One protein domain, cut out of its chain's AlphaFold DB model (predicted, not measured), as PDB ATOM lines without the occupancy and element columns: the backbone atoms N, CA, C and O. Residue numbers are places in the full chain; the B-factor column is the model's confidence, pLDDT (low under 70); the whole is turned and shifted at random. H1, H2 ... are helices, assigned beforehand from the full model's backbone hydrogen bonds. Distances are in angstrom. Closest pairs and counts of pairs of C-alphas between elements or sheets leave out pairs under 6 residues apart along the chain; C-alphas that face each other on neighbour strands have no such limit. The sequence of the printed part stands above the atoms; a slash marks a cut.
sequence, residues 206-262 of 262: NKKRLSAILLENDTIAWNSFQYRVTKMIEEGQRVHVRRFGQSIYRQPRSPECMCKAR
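Overview. This is residues 206 to 262 of the 262 residues of an uncharacterized protein of Chenopodium quinoa (UniProt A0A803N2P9). A helical hairpin, the longer helix H2 with the shorter H1 side by side with it, runs on into a long loop stretch, residues 238 to 262, which winds loosely beyond the far end of H2. The turn of the hairpin and the first residues of H2, residues 218 to 223, stick out at the opposite end. The printed part has 57 residues, with two named helices in the order H1, H2 and no named strand; the class is all helix, with 25 of the 57 residues in named elements. The whole is extended, with a radius of gyration of the C-alphas of 16.3 A, and its outline is flat, spanning 45 by 28 by 13 A.

Along the chain. H2, residues 222 to 237, is 22.4 A long from its first C-alpha at (29.691, 109.524, 5.163) to its last at (27.935, 121.276, 24.111). H1, residues 207 to 215, is 12.0 A long and begins at C-alpha 207, at (27.432, 107.114, 24.461). Residues 238 to 262 hold no named element.

Arrangement. H2 touches H1 with residues 225 to 232 alone; the closest C-alphas of the two helices are those of Leu 210 and Val 229, 7.2 A apart. Their lines stand at a shallow tilt of 5 degrees, and they run opposite ways. The two form a helical hairpin, with a short link of 6 residues between them. In both H1 and H2, every O i to N i+4 pair is within hydrogen-bond range. Residues 218 to 223, of which 222 to 223 belong to H2, stand free.

Size, cuts and confidence. The two C-alphas farthest apart are those of Asp 218 and Arg 262, at 48.8 A. The printed part has no cut and ends at residue 262, the chain's last. The mean pLDDT of the printed part is 73.7; residues 217 to 218 and 239 to 262 are under 70.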
ATOM      1  N   ASN A 206      27.538 111.597  23.313       84.06
ATOM      2  CA  ASN A 206      26.532 110.836  24.039       84.06
ATOM      3  C   ASN A 206      26.703 109.355  23.688       84.06
ATOM      4  O   ASN A 206      26.393 108.952  22.569       84.06
ATOM      5  N   LYS A 207      27.152 108.545  24.656       83.94
ATOM      6  CA  LYS A 207      27.432 107.114  24.461       83.94
ATOM      7  C   LYS A 207      26.277 106.362  23.788       83.94
ATOM      8  O   LYS A 207      26.533 105.574  22.886       83.94
ATOM      9  N   LYS A 208      25.021 106.647  24.165       86.25
ATOM     10  CA  LYS A 208      23.826 105.991  23.599       86.25
ATOM     11  C   LYS A 208      23.557 106.406  22.151       86.25
ATOM     12  O   LYS A 208      23.195 105.577  21.323       86.25
ATOM     13  N   ARG A 209      23.712 107.696  21.836       87.00
ATOM     14  CA  ARG A 209      23.487 108.196  20.468       87.00
ATOM     15  C   ARG A 209      24.609 107.764  19.538       87.00
ATOM     16  O   ARG A 209      24.326 107.333  18.429       87.00
ATOM     17  N   LEU A 210      25.855 107.814  20.009       88.19
ATOM     18  CA  LEU A 210      27.005 107.347  19.248       88.19
ATOM     19  C   LEU A 210      26.891 105.848  18.951       88.19
ATOM     20  O   LEU A 210      27.075 105.458  17.805       88.19
ATOM     21  N   SER A 211      26.513 105.022  19.934       86.81
ATOM     22  CA  SER A 211      26.318 103.589  19.694       86.81
ATOM     23  C   SER A 211      25.198 103.312  18.693       86.81
ATOM     24  O   SER A 211      25.354 102.434  17.858       86.81
ATOM     25  N   ALA A 212      24.095 104.067  18.733       87.38
ATOM     26  CA  ALA A 212      23.012 103.925  17.758       87.38
ATOM     27  C   ALA A 212      23.462 104.289  16.331       87.38
ATOM     28  O   ALA A 212      23.102 103.597  15.388       87.38
ATOM     29  N   ILE A 213      24.285 105.334  16.178       87.12
ATOM     30  CA  ILE A 213      24.862 105.717  14.880       87.12
ATOM     31  C   ILE A 213      25.804 104.620  14.362       87.12
ATOM     32  O   ILE A 213      25.743 104.271  13.189       87.12
ATOM     33  N   LEU A 214      26.656 104.068  15.232       86.25
ATOM     34  CA  LEU A 214      27.608 103.009  14.877       86.25
ATOM     35  C   LEU A 214      26.937 101.650  14.625       86.25
ATOM     36  O   LEU A 214      27.502 100.808  13.938       86.25
ATOM     37  N   LEU A 215      25.751 101.402  15.176       85.75
ATOM     38  CA  LEU A 215      25.015 100.161  14.927       85.75
ATOM     39  C   LEU A 215      24.361 100.143  13.533       85.75
ATOM     40  O   LEU A 215      24.088  99.081  12.993       85.75
ATOM     41  N   GLU A 216      24.156 101.312  12.927       80.75
ATOM     42  CA  GLU A 216      23.535 101.504  11.607       80.75
ATOM     43  C   GLU A 216      24.563 101.448  10.448       80.75
ATOM     44  O   GLU A 216      24.333 101.986   9.364       80.75
ATOM     45  N   ASN A 217      25.724 100.828  10.698       65.94
ATOM     46  CA  ASN A 217      26.963 100.937   9.911       65.94
ATOM     47  C   ASN A 217      26.845 100.497   8.438       65.94
ATOM     48  O   ASN A 217      27.562 101.025   7.593       65.94
ATOM     49  N   ASP A 218      25.924  99.593   8.103       69.25
ATOM     50  CA  ASP A 218      25.917  98.953   6.778       69.25
ATOM     51  C   ASP A 218      25.261  99.802   5.672       69.25
ATOM     52  O   ASP A 218      25.370  99.472   4.492       69.25
ATOM     53  N   THR A 219      24.581 100.906   6.016       74.31
ATOM     54  CA  THR A 219      23.818 101.717   5.037       74.31
ATOM     55  C   THR A 219      24.114 103.214   5.074       74.31
ATOM     56  O   THR A 219      23.594 103.973   4.252       74.31
ATOM     57  N   ILE A 220      24.948 103.677   6.008       83.62
ATOM     58  CA  ILE A 220      25.115 105.110   6.225       83.62
ATOM     59  C   ILE A 220      26.183 105.721   5.310       83.62
ATOM     60  O   ILE A 220      27.364 105.397   5.366       83.62
ATOM     61  N   ALA A 221      25.772 106.685   4.484       88.19
ATOM     62  CA  ALA A 221      26.705 107.516   3.729       88.19
ATOM     63  C   ALA A 221      27.508 108.439   4.668       88.19
ATOM     64  O   ALA A 221      26.953 108.991   5.622       88.19
ATOM     65  N   TRP A 222      28.785 108.689   4.352       88.75
ATOM     66  CA  TRP A 222      29.691 109.524   5.163       88.75
ATOM     67  C   TRP A 222      29.097 110.888   5.542       88.75
ATOM     68  O   TRP A 222      29.154 111.290   6.702       88.75
ATOM     69  N   ASN A 223      28.445 111.569   4.597       91.25
ATOM     70  CA  ASN A 223      27.830 112.878   4.842       91.25
ATOM     71  C   ASN A 223      26.708 112.808   5.895       91.25
ATOM     72  O   ASN A 223      26.572 113.705   6.725       91.25
ATOM     73  N   SER A 224      25.927 111.720   5.893       89.62
ATOM     74  CA  SER A 224      24.874 111.477   6.886       89.62
ATOM     75  C   SER A 224      25.474 111.151   8.255       89.62
ATOM     76  O   SER A 224      25.041 111.694   9.274       89.62
ATOM     77  N   PHE A 225      26.521 110.323   8.284       90.50
ATOM     78  CA  PHE A 225      27.255 110.005   9.508       90.50
ATOM     79  C   PHE A 225      27.853 111.262  10.151       90.50
ATOM     80  O   PHE A 225      27.577 111.543  11.319       90.50
ATOM     81  N   GLN A 226      28.604 112.051   9.376       90.56
ATOM     82  CA  GLN A 226      29.207 113.300   9.830       90.56
ATOM     83  C   GLN A 226      28.138 114.233  10.402       90.56
ATOM     84  O   GLN A 226      28.274 114.692  11.533       90.56
ATOM     85  N   TYR A 227      27.042 114.457   9.671       91.75
ATOM     86  CA  TYR A 227      25.953 115.312  10.136       91.75
ATOM     87  C   TYR A 227      25.368 114.841  11.477       91.75
ATOM     88  O   TYR A 227      25.184 115.643  12.394       91.75
ATOM     89  N   ARG A 228      25.117 113.535  11.635       89.69
ATOM     90  CA  ARG A 228      24.578 112.966  12.882       89.69
ATOM     91  C   ARG A 228      25.548 113.105  14.053       89.69
ATOM     92  O   ARG A 228      25.111 113.440  15.157       89.69
ATOM     93  N   VAL A 229      26.841 112.869  13.829       89.50
ATOM     94  CA  VAL A 229      27.877 113.007  14.864       89.50
ATOM     95  C   VAL A 229      28.061 114.471  15.255       89.50
ATOM     96  O   VAL A 229      28.052 114.779  16.448       89.50
ATOM     97  N   THR A 230      28.142 115.384  14.287       89.38
ATOM     98  CA  THR A 230      28.243 116.828  14.541       89.38
ATOM     99  C   THR A 230      27.039 117.329  15.327       89.38
ATOM    100  O   THR A 230      27.207 117.918  16.394       89.38
ATOM    101  N   LYS A 231      25.819 116.990  14.894       89.50
ATOM    102  CA  LYS A 231      24.586 117.344  15.610       89.50
ATOM    103  C   LYS A 231      24.562 116.784  17.037       89.50
ATOM    104  O   LYS A 231      24.124 117.455  17.970       89.50
ATOM    105  N   MET A 232      25.046 115.556  17.236       88.12
ATOM    106  CA  MET A 232      25.176 114.967  18.572       88.12
ATOM    107  C   MET A 232      26.138 115.762  19.460       88.12
ATOM    108  O   MET A 232      25.826 116.003  20.628       88.12
ATOM    109  N   ILE A 233      27.294 116.148  18.923       85.56
ATOM    110  CA  ILE A 233      28.298 116.930  19.644       85.56
ATOM    111  C   ILE A 233      27.731 118.301  20.011       85.56
ATOM    112  O   ILE A 233      27.786 118.669  21.182       85.56
ATOM    113  N   GLU A 234      27.144 119.023  19.055       84.31
ATOM    114  CA  GLU A 234      26.562 120.352  19.273       84.31
ATOM    115  C   GLU A 234      25.509 120.342  20.380       84.31
ATOM    116  O   GLU A 234      25.572 121.153  21.302       84.31
ATOM    117  N   GLU A 235      24.577 119.388  20.343       82.06
ATOM    118  CA  GLU A 235      23.567 119.227  21.392       82.06
ATOM    119  C   GLU A 235      24.200 118.965  22.771       82.06
ATOM    120  O   GLU A 235      23.722 119.494  23.774       82.06
ATOM    121  N   GLY A 236      25.291 118.194  22.828       73.94
ATOM    122  CA  GLY A 236      26.030 117.919  24.064       73.94
ATOM    123  C   GLY A 236      26.843 119.108  24.591       73.94
ATOM    124  O   GLY A 236      27.111 119.173  25.791       73.94
ATOM    125  N   GLN A 237      27.222 120.053  23.725       72.94
ATOM    126  CA  GLN A 237      27.935 121.276  24.111       72.94
ATOM    127  C   GLN A 237      26.999 122.404  24.567       72.94
ATOM    128  O   GLN A 237      27.482 123.386  25.132       72.94
ATOM    129  N   ARG A 238      25.677 122.285  24.360       70.19
ATOM    130  CA  ARG A 238      24.717 123.324  24.757       70.19
ATOM    131  C   ARG A 238      24.769 123.575  26.262       70.19
ATOM    132  O   ARG A 238      24.563 122.679  27.086       70.19
ATOM    133  N   VAL A 239      25.023 124.831  26.610       65.75
ATOM    134  CA  VAL A 239      24.995 125.318  27.986       65.75
ATOM    135  C   VAL A 239      23.550 125.331  28.465       65.75
ATOM    136  O   VAL A 239      22.716 126.062  27.943       65.75
ATOM    137  N   HIS A 240      23.258 124.510  29.468       64.31
ATOM    138  CA  HIS A 240      21.975 124.529  30.157       64.31
ATOM    139  C   HIS A 240      22.095 125.387  31.414       64.31
ATOM    140  O   HIS A 240      23.122 125.349  32.100       64.31
ATOM    141  N   VAL A 241      21.032 126.130  31.732       62.59
ATOM    142  CA  VAL A 241      20.919 126.839  33.011       62.59
ATOM    143  C   VAL A 241      21.049 125.818  34.140       62.59
ATOM    144  O   VAL A 241      20.435 124.745  34.108       62.59
ATOM    145  N   ARG A 242      21.904 126.131  35.117       66.31
ATOM    146  CA  ARG A 242      22.159 125.256  36.260       66.31
ATOM    147  C   ARG A 242      20.857 125.058  37.036       66.31
ATOM    148  O   ARG A 242      20.150 126.020  37.315       66.31
ATOM    149  N   ARG A 243      20.543 123.819  37.424       64.38
ATOM    150  CA  ARG A 243      19.420 123.573  38.342       64.38
ATOM    151  C   ARG A 243      19.798 124.009  39.765       64.38
ATOM    152  O   ARG A 243      20.970 123.941  40.152       64.38
ATOM    153  N   PHE A 244      18.807 124.435  40.546       61.25
ATOM    154  CA  PHE A 244      18.982 124.753  41.967       61.25
ATOM    155  C   PHE A 244      19.600 123.552  42.715       61.25
ATOM    156  O   PHE A 244      19.241 122.405  42.455       61.25
ATOM    157  N   GLY A 245      20.580 123.805  43.591       66.81
ATOM    158  CA  GLY A 245      21.272 122.772  44.383       66.81
ATOM    159  C   GLY A 245      22.473 122.071  43.723       66.81
ATOM    160  O   GLY A 245      23.142 121.274  44.376       66.81
ATOM    161  N   GLN A 246      22.802 122.356  42.458       65.44
ATOM    162  CA  GLN A 246      24.037 121.848  41.840       65.44
ATOM    163  C   GLN A 246      25.220 122.774  42.139       65.44
ATOM    164  O   GLN A 246      25.071 123.992  42.145       65.44
ATOM    165  N   SER A 247      26.412 122.222  42.386       63.19
ATOM    166  CA  SER A 247      27.586 123.051  42.665       63.19
ATOM    167  C   SER A 247      28.119 123.716  41.396       63.19
ATOM    168  O   SER A 247      28.236 123.083  40.345       63.19
ATOM    169  N   ILE A 248      28.503 124.989  41.528       60.97
ATOM    170  CA  ILE A 248      29.213 125.787  40.511       60.97
ATOM    171  C   ILE A 248      30.386 124.991  39.920       60.97
ATOM    172  O   ILE A 248      30.535 124.882  38.706       60.97
ATOM    173  N   TYR A 249      31.149 124.337  40.794       59.53
ATOM    174  CA  TYR A 249      32.356 123.599  40.437       59.53
ATOM    175  C   TYR A 249      32.119 122.366  39.562       59.53
ATOM    176  O   TYR A 249      33.022 121.954  38.839       59.53
ATOM    177  N   ARG A 250      30.919 121.768  39.603       58.69
ATOM    178  CA  ARG A 250      30.578 120.609  38.762       58.69
ATOM    179  C   ARG A 250      30.077 121.001  37.378       58.69
ATOM    180  O   ARG A 250      30.091 120.162  36.481       58.69
ATOM    181  N   GLN A 251      29.639 122.247  37.196       61.78
ATOM    182  CA  GLN A 251      29.110 122.728  35.923       61.78
ATOM    183  C   GLN A 251      29.591 124.159  35.630       61.78
ATOM    184  O   GLN A 251      28.790 125.097  35.579       61.78
ATOM    185  N   PRO A 252      30.909 124.327  35.403       60.66
ATOM    186  CA  PRO A 252      31.536 125.640  35.238       60.66
ATOM    187  C   PRO A 252      31.030 126.408  34.011       60.66
ATOM    188  O   PRO A 252      31.113 127.626  33.976       60.66
ATOM    189  N   ARG A 253      30.444 125.714  33.025       63.75
ATOM    190  CA  ARG A 253      29.886 126.331  31.812       63.75
ATOM    191  C   ARG A 253      28.550 127.046  32.021       63.75
ATOM    192  O   ARG A 253      27.976 127.507  31.045       63.75
ATOM    193  N   SER A 254      28.007 127.099  33.239       64.12
ATOM    194  CA  SER A 254      26.792 127.879  33.486       64.12
ATOM    195  C   SER A 254      27.076 129.385  33.351       64.12
ATOM    196  O   SER A 254      28.157 129.839  33.731       64.12
ATOM    197  N   PRO A 255      26.125 130.177  32.824       60.91
ATOM    198  CA  PRO A 255      26.334 131.604  32.560       60.91
ATOM    199  C   PRO A 255      26.616 132.427  33.828       60.91
ATOM    200  O   PRO A 255      27.180 133.509  33.737       60.91
ATOM    201  N   GLU A 256      26.263 131.908  35.006       59.38
ATOM    202  CA  GLU A 256      26.562 132.517  36.309       59.38
ATOM    203  C   GLU A 256      28.026 132.337  36.742       59.38
ATOM    204  O   GLU A 256      28.510 133.067  37.600       59.38
ATOM    205  N   CYS A 257      28.724 131.345  36.179       60.19
ATOM    206  CA  CYS A 257      30.057 130.921  36.619       60.19
ATOM    207  C   CYS A 257      31.158 131.273  35.613       60.19
ATOM    208  O   CYS A 257      32.335 131.296  35.971       60.19
ATOM    209  N   MET A 258      30.794 131.549  34.360       60.19
ATOM    210  CA  MET A 258      31.732 132.052  33.364       60.19
ATOM    211  C   MET A 258      31.861 133.567  33.519       60.19
ATOM    212  O   MET A 258      30.867 134.290  33.483       60.19
ATOM    213  N   CYS A 259      33.093 134.054  33.691       48.06
ATOM    214  CA  CYS A 259      33.373 135.486  33.664       48.06
ATOM    215  C   CYS A 259      32.789 136.076  32.373       48.06
ATOM    216  O   CYS A 259      33.023 135.531  31.293       48.06
ATOM    217  N   LYS A 260      32.034 137.178  32.472       45.91
ATOM    218  CA  LYS A 260      31.573 137.905  31.284       45.91
ATOM    219  C   LYS A 260      32.812 138.290  30.479       45.91
ATOM    220  O   LYS A 260      33.642 139.052  30.976       45.91
ATOM    221  N   ALA A 261      32.949 137.727  29.278       41.12
ATOM    222  CA  ALA A 261      33.929 138.203  28.316       41.12
ATOM    223  C   ALA A 261      33.635 139.689  28.095       41.12
ATOM    224  O   ALA A 261      32.491 140.059  27.819       41.12
ATOM    225  N   ARG A 262      34.632 140.521  28.380       33.09
ATOM    226  CA  ARG A 262      34.543 141.970  28.251       33.09
ATOM    227  C   ARG A 262      34.814 142.370  26.813       33.09
ATOM    228  O   ARG A 262      35.701 141.725  26.212       33.09
TER     229      ARG A 262